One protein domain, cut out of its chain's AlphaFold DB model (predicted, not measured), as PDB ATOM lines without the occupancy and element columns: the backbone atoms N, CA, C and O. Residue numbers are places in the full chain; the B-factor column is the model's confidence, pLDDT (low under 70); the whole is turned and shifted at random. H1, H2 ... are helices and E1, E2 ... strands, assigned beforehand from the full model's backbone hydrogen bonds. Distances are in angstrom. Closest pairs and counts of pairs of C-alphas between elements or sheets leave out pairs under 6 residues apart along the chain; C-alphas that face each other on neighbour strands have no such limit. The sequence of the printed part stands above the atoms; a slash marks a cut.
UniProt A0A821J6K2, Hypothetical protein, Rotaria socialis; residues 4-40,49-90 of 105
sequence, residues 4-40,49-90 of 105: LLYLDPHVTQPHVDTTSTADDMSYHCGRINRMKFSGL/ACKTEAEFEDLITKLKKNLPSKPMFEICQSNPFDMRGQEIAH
ATOM      1  N   LEU A   4      41.755  31.658  37.571       95.25
ATOM      2  CA  LEU A   4      42.491  32.082  36.390       95.25
ATOM      3  C   LEU A   4      43.841  32.675  36.785       95.25
ATOM      4  O   LEU A   4      43.962  33.332  37.821       95.25
ATOM      5  N   LEU A   5      44.837  32.466  35.927       96.06
ATOM      6  CA  LEU A   5      46.128  33.145  35.987       96.06
ATOM      7  C   LEU A   5      46.110  34.321  35.012       96.06
ATOM      8  O   LEU A   5      45.599  34.174  33.902       96.06
ATOM      9  N   TYR A   6      46.680  35.460  35.396       95.81
ATOM     10  CA  TYR A   6      46.760  36.626  34.515       95.81
ATOM     11  C   TYR A   6      48.021  37.460  34.763       95.81
ATOM     12  O   TYR A   6      48.646  37.383  35.827       95.81
ATOM     13  N   LEU A   7      48.384  38.254  33.753       96.56
ATOM     14  CA  LEU A   7      49.393  39.306  33.837       96.56
ATOM     15  C   LEU A   7      48.688  40.647  34.009       96.56
ATOM     16  O   LEU A   7      47.678  40.906  33.357       96.56
ATOM     17  N   ASP A   8      49.212  41.481  34.898       95.19
ATOM     18  CA  ASP A   8      48.579  42.734  35.293       95.19
ATOM     19  C   ASP A   8      49.383  43.940  34.771       95.19
ATOM     20  O   ASP A   8      50.517  44.141  35.215       95.19
ATOM     21  N   PRO A   9      48.830  44.744  33.843       95.19
ATOM     22  CA  PRO A   9      49.514  45.908  33.294       95.19
ATOM     23  C   PRO A   9      49.430  47.161  34.183       95.19
ATOM     24  O   PRO A   9      49.977  48.193  33.801       95.19
ATOM     25  N   HIS A  10      48.773  47.131  35.351       94.56
ATOM     26  CA  HIS A  10      48.534  48.315  36.196       94.56
ATOM     27  C   HIS A  10      49.778  48.804  36.974       94.56
ATOM     28  O   HIS A  10      49.671  49.336  38.081       94.56
ATOM     29  N   VAL A  11      50.973  48.655  36.398       92.56
ATOM     30  CA  VAL A  11      52.241  49.168  36.927       92.56
ATOM     31  C   VAL A  11      52.899  50.039  35.865       92.56
ATOM     32  O   VAL A  11      53.314  49.558  34.813       92.56
ATOM     33  N   THR A  12      53.028  51.332  36.151       95.94
ATOM     34  CA  THR A  12      53.764  52.257  35.286       95.94
ATOM     35  C   THR A  12      55.265  51.990  35.392       95.94
ATOM     36  O   THR A  12      55.817  51.973  36.491       95.94
ATOM     37  N   GLN A  13      55.926  51.812  34.249       93.50
ATOM     38  CA  GLN A  13      57.372  51.608  34.145       93.50
ATOM     39  C   GLN A  13      58.007  52.710  33.278       93.50
ATOM     40  O   GLN A  13      57.314  53.285  32.434       93.50
ATOM     41  N   PRO A  14      59.300  53.034  33.468       93.25
ATOM     42  CA  PRO A  14      60.015  53.946  32.579       93.25
ATOM     43  C   PRO A  14      60.041  53.439  31.131       93.25
ATOM     44  O   PRO A  14      60.035  52.235  30.884       93.25
ATOM     45  N   HIS A  15      60.107  54.363  30.172       92.62
ATOM     46  CA  HIS A  15      60.323  54.018  28.768       92.62
ATOM     47  C   HIS A  15      61.709  53.383  28.574       92.62
ATOM     48  O   HIS A  15      62.701  53.902  29.086       92.62
ATOM     49  N   VAL A  16      61.766  52.295  27.802       90.88
ATOM     50  CA  VAL A  16      63.013  51.650  27.376       90.88
ATOM     51  C   VAL A  16      63.334  52.088  25.951       90.88
ATOM     52  O   VAL A  16      62.539  51.865  25.039       90.88
ATOM     53  N   ASP A  17      64.503  52.703  25.767       88.81
ATOM     54  CA  ASP A  17      65.016  53.085  24.451       88.81
ATOM     55  C   ASP A  17      65.519  51.844  23.696       88.81
ATOM     56  O   ASP A  17      66.466  51.175  24.115       88.81
ATOM     57  N   THR A  18      64.886  51.544  22.563       85.25
ATOM     58  CA  THR A  18      65.178  50.366  21.735       85.25
ATOM     59  C   THR A  18      66.171  50.641  20.602       85.25
ATOM     60  O   THR A  18      66.362  49.784  19.741       85.25
ATOM     61  N   THR A  19      66.774  51.833  20.537       84.19
ATOM     62  CA  THR A  19      67.733  52.203  19.476       84.19
ATOM     63  C   THR A  19      69.136  51.617  19.676       84.19
ATOM     64  O   THR A  19      69.934  51.594  18.739       84.19
ATOM     65  N   SER A  20      69.438  51.104  20.872       78.38
ATOM     66  CA  SER A  20      70.659  50.357  21.203       78.38
ATOM     67  C   SER A  20      70.315  48.897  21.545       78.38
ATOM     68  O   SER A  20      69.188  48.464  21.312       78.38
ATOM     69  N   THR A  21      71.254  48.092  22.060       78.19
ATOM     70  CA  THR A  21      70.915  46.763  22.606       78.19
ATOM     71  C   THR A  21      69.887  46.926  23.726       78.19
ATOM     72  O   THR A  21      70.248  47.326  24.831       78.19
ATOM     73  N   ALA A  22      68.616  46.663  23.415       76.31
ATOM     74  CA  ALA A  22      67.500  46.873  24.323       76.31
ATOM     75  C   ALA A  22      67.567  45.881  25.493       76.31
ATOM     76  O   ALA A  22      67.606  44.670  25.276       76.31
ATOM     77  N   ASP A  23      67.581  46.406  26.717       85.62
ATOM     78  CA  ASP A  23      67.362  45.625  27.934       85.62
ATOM     79  C   ASP A  23      65.872  45.258  28.023       85.62
ATOM     80  O   ASP A  23      65.010  46.138  28.004       85.62
ATOM     81  N   ASP A  24      65.557  43.964  28.082       91.44
ATOM     82  CA  ASP A  24      64.183  43.462  28.079       91.44
ATOM     83  C   ASP A  24      63.637  43.163  29.485       91.44
ATOM     84  O   ASP A  24      62.480  42.759  29.622       91.44
ATOM     85  N   MET A  25      64.416  43.408  30.545       90.81
ATOM     86  CA  MET A  25      64.073  43.019  31.918       90.81
ATOM     87  C   MET A  25      62.718  43.561  32.406       90.81
ATOM     88  O   MET A  25      62.032  42.884  33.172       90.81
ATOM     89  N   SER A  26      62.288  44.741  31.946       92.25
ATOM     90  CA  SER A  26      60.978  45.340  32.274       92.25
ATOM     91  C   SER A  26      59.776  44.642  31.621       92.25
ATOM     92  O   SER A  26      58.636  44.835  32.053       92.25
ATOM     93  N   TYR A  27      60.008  43.846  30.574       93.19
ATOM     94  CA  TYR A  27      58.976  43.147  29.800       93.19
ATOM     95  C   TYR A  27      58.732  41.711  30.287       93.19
ATOM     96  O   TYR A  27      57.807  41.047  29.819       93.19
ATOM     97  N   HIS A  28      59.515  41.242  31.264       93.56
ATOM     98  CA  HIS A  28      59.337  39.942  31.906       93.56
ATOM     99  C   HIS A  28      58.668  40.104  33.269       93.56
ATOM    100  O   HIS A  28      59.186  40.756  34.176       93.56
ATOM    101  N   CYS A  29      57.508  39.476  33.453       92.62
ATOM    102  CA  CYS A  29      56.812  39.520  34.734       92.62
ATOM    103  C   CYS A  29      57.313  38.405  35.666       92.62
ATOM    104  O   CYS A  29      57.033  37.228  35.452       92.62
ATOM    105  N   GLY A  30      58.018  38.767  36.742       89.25
ATOM    106  CA  GLY A  30      58.506  37.808  37.747       89.25
ATOM    107  C   GLY A  30      57.433  37.265  38.703       89.25
ATOM    108  O   GLY A  30      57.760  36.533  39.638       89.25
ATOM    109  N   ARG A  31      56.163  37.656  38.534       90.00
ATOM    110  CA  ARG A  31      55.037  37.258  39.393       90.00
ATOM    111  C   ARG A  31      53.814  36.945  38.537       90.00
ATOM    112  O   ARG A  31      53.505  37.680  37.613       90.00
ATOM    113  N   ILE A  32      53.094  35.883  38.878       93.75
ATOM    114  CA  ILE A  32      51.825  35.528  38.231       93.75
ATOM    115  C   ILE A  32      50.696  35.838  39.211       93.75
ATOM    116  O   ILE A  32      50.738  35.379  40.356       93.75
ATOM    117  N   ASN A  33      49.689  36.593  38.767       94.75
ATOM    118  CA  ASN A  33      48.515  36.907  39.578       94.75
ATOM    119  C   ASN A  33      47.407  35.870  39.378       94.75
ATOM    120  O   ASN A  33      47.388  35.136  38.387       94.75
ATOM    121  N   ARG A  34      46.491  35.792  40.350       96.38
ATOM    122  CA  ARG A  34      45.386  34.825  40.373       96.38
ATOM    123  C   ARG A  34      44.077  35.525  40.695       96.38
ATOM    124  O   ARG A  34      44.043  36.388  41.566       96.38
ATOM    125  N   MET A  35      43.000  35.107  40.042       96.06
ATOM    126  CA  MET A  35      41.641  35.558  40.353       96.06
ATOM    127  C   MET A  35      40.648  34.407  40.217       96.06
ATOM    128  O   MET A  35      40.866  33.490  39.434       96.06
ATOM    129  N   LYS A  36      39.539  34.438  40.959       97.06
ATOM    130  CA  LYS A  36      38.441  33.473  40.771       97.06
ATOM    131  C   LYS A  36      37.713  33.754  39.457       97.06
ATOM    132  O   LYS A  36      37.571  34.919  39.094       97.06
ATOM    133  N   PHE A  37      37.157  32.726  38.813       94.56
ATOM    134  CA  PHE A  37      36.322  32.911  37.612       94.56
ATOM    135  C   PHE A  37      35.134  33.850  37.849       94.56
ATOM    136  O   PHE A  37      34.781  34.626  36.972       94.56
ATOM    137  N   SER A  38      34.559  33.849  39.056       94.69
ATOM    138  CA  SER A  38      33.461  34.752  39.427       94.69
ATOM    139  C   SER A  38      33.845  36.236  39.453       94.69
ATOM    140  O   SER A  38      32.965  37.080  39.565       94.69
ATOM    141  N   GLY A  39      35.141  36.555  39.446       94.00
ATOM    142  CA  GLY A  39      35.638  37.928  39.365       94.00
ATOM    143  C   GLY A  39      35.920  38.389  37.935       94.00
ATOM    144  O   GLY A  39      36.364  39.517  37.761       94.00
ATOM    145  N   LEU A  40      35.738  37.517  36.940       94.62
ATOM    146  CA  LEU A  40      35.992  37.826  35.540       94.62
ATOM    147  C   LEU A  40      34.842  38.663  34.973       94.62
ATOM    148  O   LEU A  40      33.673  38.338  35.189       94.62
ATOM    149  N   ALA A  49      46.304  30.940  18.511       96.88
ATOM    150  CA  ALA A  49      47.402  31.141  17.572       96.88
ATOM    151  C   ALA A  49      47.712  29.817  16.870       96.88
ATOM    152  O   ALA A  49      48.132  28.858  17.516       96.88
ATOM    153  N   CYS A  50      47.508  29.784  15.554       97.69
ATOM    154  CA  CYS A  50      47.819  28.649  14.691       97.69
ATOM    155  C   CYS A  50      48.889  29.100  13.698       97.69
ATOM    156  O   CYS A  50      48.661  30.017  12.910       97.69
ATOM    157  N   LYS A  51      50.070  28.484  13.744       97.94
ATOM    158  CA  LYS A  51      51.181  28.830  12.850       97.94
ATOM    159  C   LYS A  51      50.958  28.304  11.434       97.94
ATOM    160  O   LYS A  51      51.487  28.859  10.475       97.94
ATOM    161  N   THR A  52      50.222  27.206  11.317       98.62
ATOM    162  CA  THR A  52      49.959  26.527  10.051       98.62
ATOM    163  C   THR A  52      48.469  26.275   9.878       98.62
ATOM    164  O   THR A  52      47.721  26.195  10.851       98.62
ATOM    165  N   GLU A  53      48.047  26.100   8.630       98.19
ATOM    166  CA  GLU A  53      46.680  25.688   8.296       98.19
ATOM    167  C   GLU A  53      46.322  24.348   8.956       98.19
ATOM    168  O   GLU A  53      45.243  24.202   9.518       98.19
ATOM    169  N   ALA A  54      47.263  23.400   9.004       98.44
ATOM    170  CA  ALA A  54      47.055  22.118   9.674       98.44
ATOM    171  C   ALA A  54      46.762  22.266  11.183       98.44
ATOM    172  O   ALA A  54      45.923  21.540  11.715       98.44
ATOM    173  N   GLU A  55      47.416  23.208  11.875       98.38
ATOM    174  CA  GLU A  55      47.120  23.516  13.286       98.38
ATOM    175  C   GLU A  55      45.736  24.151  13.461       98.38
ATOM    176  O   GLU A  55      45.059  23.889  14.456       98.38
ATOM    177  N   PHE A  56      45.306  24.968  12.499       97.94
ATOM    178  CA  PHE A  56      43.964  25.539  12.495       97.94
ATOM    179  C   PHE A  56      42.894  24.457  12.288       97.94
ATOM    180  O   PHE A  56      41.955  24.372  13.077       97.94
ATOM    181  N   GLU A  57      43.062  23.567  11.310       97.31
ATOM    182  CA  GLU A  57      42.135  22.452  11.066       97.31
ATOM    183  C   GLU A  57      42.029  21.499  12.271       97.31
ATOM    184  O   GLU A  57      40.935  21.059  12.654       97.31
ATOM    185  N   ASP A  58      43.155  21.219  12.934       97.25
ATOM    186  CA  ASP A  58      43.184  20.440  14.175       97.25
ATOM    187  C   ASP A  58      42.450  21.159  15.323       97.25
ATOM    188  O   ASP A  58      41.650  20.537  16.032       97.25
ATOM    189  N   LEU A  59      42.638  22.476  15.473       96.19
ATOM    190  CA  LEU A  59      41.894  23.289  16.439       96.19
ATOM    191  C   LEU A  59      40.380  23.203  16.189       96.19
ATOM    192  O   LEU A  59      39.625  22.896  17.115       96.19
ATOM    193  N   ILE A  60      39.931  23.419  14.950       95.50
ATOM    194  CA  ILE A  60      38.510  23.346  14.581       95.50
ATOM    195  C   ILE A  60      37.934  21.956  14.874       95.50
ATOM    196  O   ILE A  60      36.845  21.840  15.447       95.50
ATOM    197  N   THR A  61      38.677  20.897  14.547       95.12
ATOM    198  CA  THR A  61      38.284  19.509  14.827       95.12
ATOM    199  C   THR A  61      38.115  19.264  16.327       95.12
ATOM    200  O   THR A  61      37.109  18.695  16.765       95.12
ATOM    201  N   LYS A  62      39.070  19.728  17.144       94.38
ATOM    202  CA  LYS A  62      39.026  19.590  18.607       94.38
ATOM    203  C   LYS A  62      37.875  20.366  19.230       94.38
ATOM    204  O   LYS A  62      37.203  19.826  20.109       94.38
ATOM    205  N   LEU A  63      37.635  21.597  18.783       93.25
ATOM    206  CA  LEU A  63      36.550  22.425  19.299       93.25
ATOM    207  C   LEU A  63      35.194  21.785  18.996       93.25
ATOM    208  O   LEU A  63      34.431  21.539  19.926       93.25
ATOM    209  N   LYS A  64      34.939  21.388  17.741       91.25
ATOM    210  CA  LYS A  64      33.690  20.710  17.346       91.25
ATOM    211  C   LYS A  64      33.421  19.438  18.152       91.25
ATOM    212  O   LYS A  64      32.283  19.181  18.529       91.25
ATOM    213  N   LYS A  65      34.463  18.652  18.443       91.75
ATOM    214  CA  LYS A  65      34.342  17.408  19.218       91.75
ATOM    215  C   LYS A  65      33.971  17.638  20.689       91.75
ATOM    216  O   LYS A  65      33.341  16.771  21.285       91.75
ATOM    217  N   ASN A  66      34.379  18.764  21.273       87.88
ATOM    218  CA  ASN A  66      34.245  19.035  22.707       87.88
ATOM    219  C   ASN A  66      33.277  20.189  23.009       87.88
ATOM    220  O   ASN A  66      33.390  20.825  24.058       87.88
ATOM    221  N   LEU A  67      32.340  20.483  22.101       84.81
ATOM    222  CA  LEU A  67      31.383  21.561  22.314       84.81
ATOM    223  C   LEU A  67      30.472  21.232  23.517       84.81
ATOM    224  O   LEU A  67      29.833  20.175  23.531       84.81
ATOM    225  N   PRO A  68      30.387  22.109  24.531       86.38
ATOM    226  CA  PRO A  68      29.459  21.922  25.638       86.38
ATOM    227  C   PRO A  68      28.016  22.177  25.180       86.38
ATOM    228  O   PRO A  68      27.772  22.789  24.142       86.38
ATOM    229  N   SER A  69      27.039  21.778  26.002       86.44
ATOM    230  CA  SER A  69      25.611  22.006  25.719       86.44
ATOM    231  C   SER A  69      25.237  23.487  25.571       86.44
ATOM    232  O   SER A  69      24.243  23.806  24.924       86.44
ATOM    233  N   LYS A  70      26.028  24.386  26.165       89.75
ATOM    234  CA  LYS A  70      25.938  25.841  26.010       89.75
ATOM    235  C   LYS A  70      27.303  26.381  25.573       89.75
ATOM    236  O   LYS A  70      28.132  26.666  26.440       89.75
ATOM    237  N   PRO A  71      27.583  26.452  24.263       90.44
ATOM    238  CA  PRO A  71      28.860  26.948  23.770       90.44
ATOM    239  C   PRO A  71      28.966  28.472  23.916       90.44
ATOM    240  O   PRO A  71      27.964  29.178  23.837       90.44
ATOM    241  N   MET A  72      30.189  28.978  24.118       89.75
ATOM    242  CA  MET A  72      30.465  30.425  24.155       89.75
ATOM    243  C   MET A  72      30.535  31.052  22.754       89.75
ATOM    244  O   MET A  72      30.340  32.252  22.613       89.75
ATOM    245  N   PHE A  73      30.832  30.248  21.731       91.06
ATOM    246  CA  PHE A  73      30.927  30.664  20.333       91.06
ATOM    247  C   PHE A  73      30.522  29.510  19.407       91.06
ATOM    248  O   PHE A  73      30.549  28.344  19.810       91.06
ATOM    249  N   GLU A  74      30.163  29.830  18.167       90.19
ATOM    250  CA  GLU A  74      29.805  28.861  17.127       90.19
ATOM    251  C   GLU A  74      30.905  28.729  16.064       90.19
ATOM    252  O   GLU A  74      31.710  29.638  15.866       90.19
ATOM    253  N   ILE A  75      30.952  27.579  15.383       90.88
ATOM    254  CA  ILE A  75      31.878  27.328  14.271       90.88
ATOM    255  C   ILE A  75      31.065  26.926  13.041       90.88
ATOM    256  O   ILE A  75      30.549  25.809  12.968       90.88
ATOM    257  N   CYS A  76      31.016  27.817  12.055       89.62
ATOM    258  CA  CYS A  76      30.300  27.625  10.796       89.62
ATOM    259  C   CYS A  76      31.283  27.283   9.665       89.62
ATOM    260  O   CYS A  76      32.381  27.825   9.607       89.62
ATOM    261  N   GLN A  77      30.904  26.365   8.769       86.25
ATOM    262  CA  GLN A  77      31.715  26.025   7.584       86.25
ATOM    263  C   GLN A  77      31.523  27.005   6.424       86.25
ATOM    264  O   GLN A  77      32.386  27.116   5.562       86.25
ATOM    265  N   SER A  78      30.390  27.695   6.397       87.75
ATOM    266  CA  SER A  78      30.050  28.702   5.402       87.75
ATOM    267  C   SER A  78      29.470  29.927   6.095       87.75
ATOM    268  O   SER A  78      29.113  29.884   7.277       87.75
ATOM    269  N   ASN A  79      29.384  31.028   5.354       82.88
ATOM    270  CA  ASN A  79      28.774  32.248   5.845       82.88
ATOM    271  C   ASN A  79      27.291  31.981   6.197       82.88
ATOM    272  O   ASN A  79      26.514  31.589   5.321       82.88
ATOM    273  N   PRO A  80      26.857  32.201   7.453       77.81
ATOM    274  CA  PRO A  80      25.467  31.978   7.851       77.81
ATOM    275  C   PRO A  80      24.480  32.935   7.158       77.81
ATOM    276  O   PRO A  80      23.274  32.695   7.152       77.81
ATOM    277  N   PHE A  81      24.959  34.029   6.562       77.12
ATOM    278  CA  PHE A  81      24.141  34.936   5.758       77.12
ATOM    279  C   PHE A  81      23.875  34.391   4.346       77.12
ATOM    280  O   PHE A  81      22.795  34.641   3.815       77.12
ATOM    281  N   ASP A  82      24.761  33.558   3.790       72.94
ATOM    282  CA  ASP A  82      24.541  32.924   2.481       72.94
ATOM    283  C   ASP A  82      23.375  31.921   2.537       72.94
ATOM    284  O   ASP A  82      22.619  31.781   1.577       72.94
ATOM    285  N   MET A  83      23.154  31.276   3.691       55.69
ATOM    286  CA  MET A  83      22.014  30.367   3.895       55.69
ATOM    287  C   MET A  83      20.660  31.094   3.930       55.69
ATOM    288  O   MET A  83      19.640  30.506   3.576       55.69
ATOM    289  N   ARG A  84      20.629  32.384   4.301       54.38
ATOM    290  CA  ARG A  84      19.397  33.199   4.306       54.38
ATOM    291  C   ARG A  84      18.966  33.650   2.910       54.38
ATOM    292  O   ARG A  84      17.794  33.953   2.710       54.38
ATOM    293  N   GLY A  85      19.877  33.648   1.935       49.19
ATOM    294  CA  GLY A  85      19.553  33.944   0.535       49.19
ATOM    295  C   GLY A  85      18.760  32.833  -0.162       49.19
ATOM    296  O   GLY A  85      18.101  33.087  -1.169       49.19
ATOM    297  N   GLN A  86      18.774  31.609   0.376       47.75
ATOM    298  CA  GLN A  86      18.098  30.465  -0.241       47.75
ATOM    299  C   GLN A  86      16.612  30.357   0.147       47.75
ATOM    300  O   GLN A  86      15.827  29.785  -0.605       47.75
ATOM    301  N   GLU A  87      16.198  30.960   1.268       44.50
ATOM    302  CA  GLU A  87      14.797  30.959   1.723       44.50
ATOM    303  C   GLU A  87      13.943  32.033   1.016       44.50
ATOM    304  O   GLU A  87      12.747  31.838   0.794       44.50
ATOM    305  N   ILE A  88      14.561  33.130   0.558       45.22
ATOM    306  CA  ILE A  88      13.869  34.214  -0.166       45.22
ATOM    307  C   ILE A  88      13.653  33.872  -1.652       45.22
ATOM    308  O   ILE A  88      12.705  34.351  -2.274       45.22
ATOM    309  N   ALA A  89      14.446  32.959  -2.223       44.50
ATOM    310  CA  ALA A  89      14.307  32.554  -3.624       44.50
ATOM    311  C   ALA A  89      12.995  31.798  -3.936       44.50
ATOM    312  O   ALA A  89      12.614  31.707  -5.102       44.50
ATOM    313  N   HIS A  90      12.285  31.274  -2.927       43.12
ATOM    314  CA  HIS A  90      11.038  30.527  -3.141       43.12
ATOM    315  C   HIS A  90       9.759  31.372  -2.975       43.12
ATOM    316  O   HIS A  90       8.677  30.906  -3.330       43.12
TER     317      HIS A  90
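Overview. This is residues 4 to 40 and 49 to 90 of the 105 residues of the protein "Hypothetical protein" of Rotaria socialis (UniProt A0A821J6K2). With little regular structure, this is a drawn-out shape in two pieces: a long loop closed at its base by the small hairpin of E1 and E2, and, past a cut, helix H1 with an arm ending in H2. Residues 17 to 23 stick out at one end, residues 76 to 90 at the other. The 79 printed residues include E1, E2, H1, H2 in that order, 27 residues in a mixed class; the whole is extended, radius of gyration of the C-alphas 22.1 A, spanning 66 by 37 by 26 A.

Arrangement. E1, residues 4 to 6, and E2, residues 33 to 36, form an antiparallel hairpin at 148 degrees; N 4 and O 35 are 2.8 A apart, within hydrogen-bond range. H1, residues 53 to 65, and H2, residues 82 to 88, are apart. In H1 every O i to N i+4 pair is within range; in H2 0 of 3 are, and 2 of 4 O i to N i+3 pairs.

Along the chain. E1 begins at C-alpha 4 (42.491, 32.082, 36.390). E2 is 10.7 A long, H1 18.4 A. H2, 11.1 A, ends at C-alpha 88 (13.869, 34.214, -0.166).

Size, cuts and confidence. Residues 41 to 48 are not printed, a gap of 22.3 A between C-alphas 40 and 49. The links E1 to E2 and H1 to H2 are long. Residues 83 to 90 are under pLDDT 70.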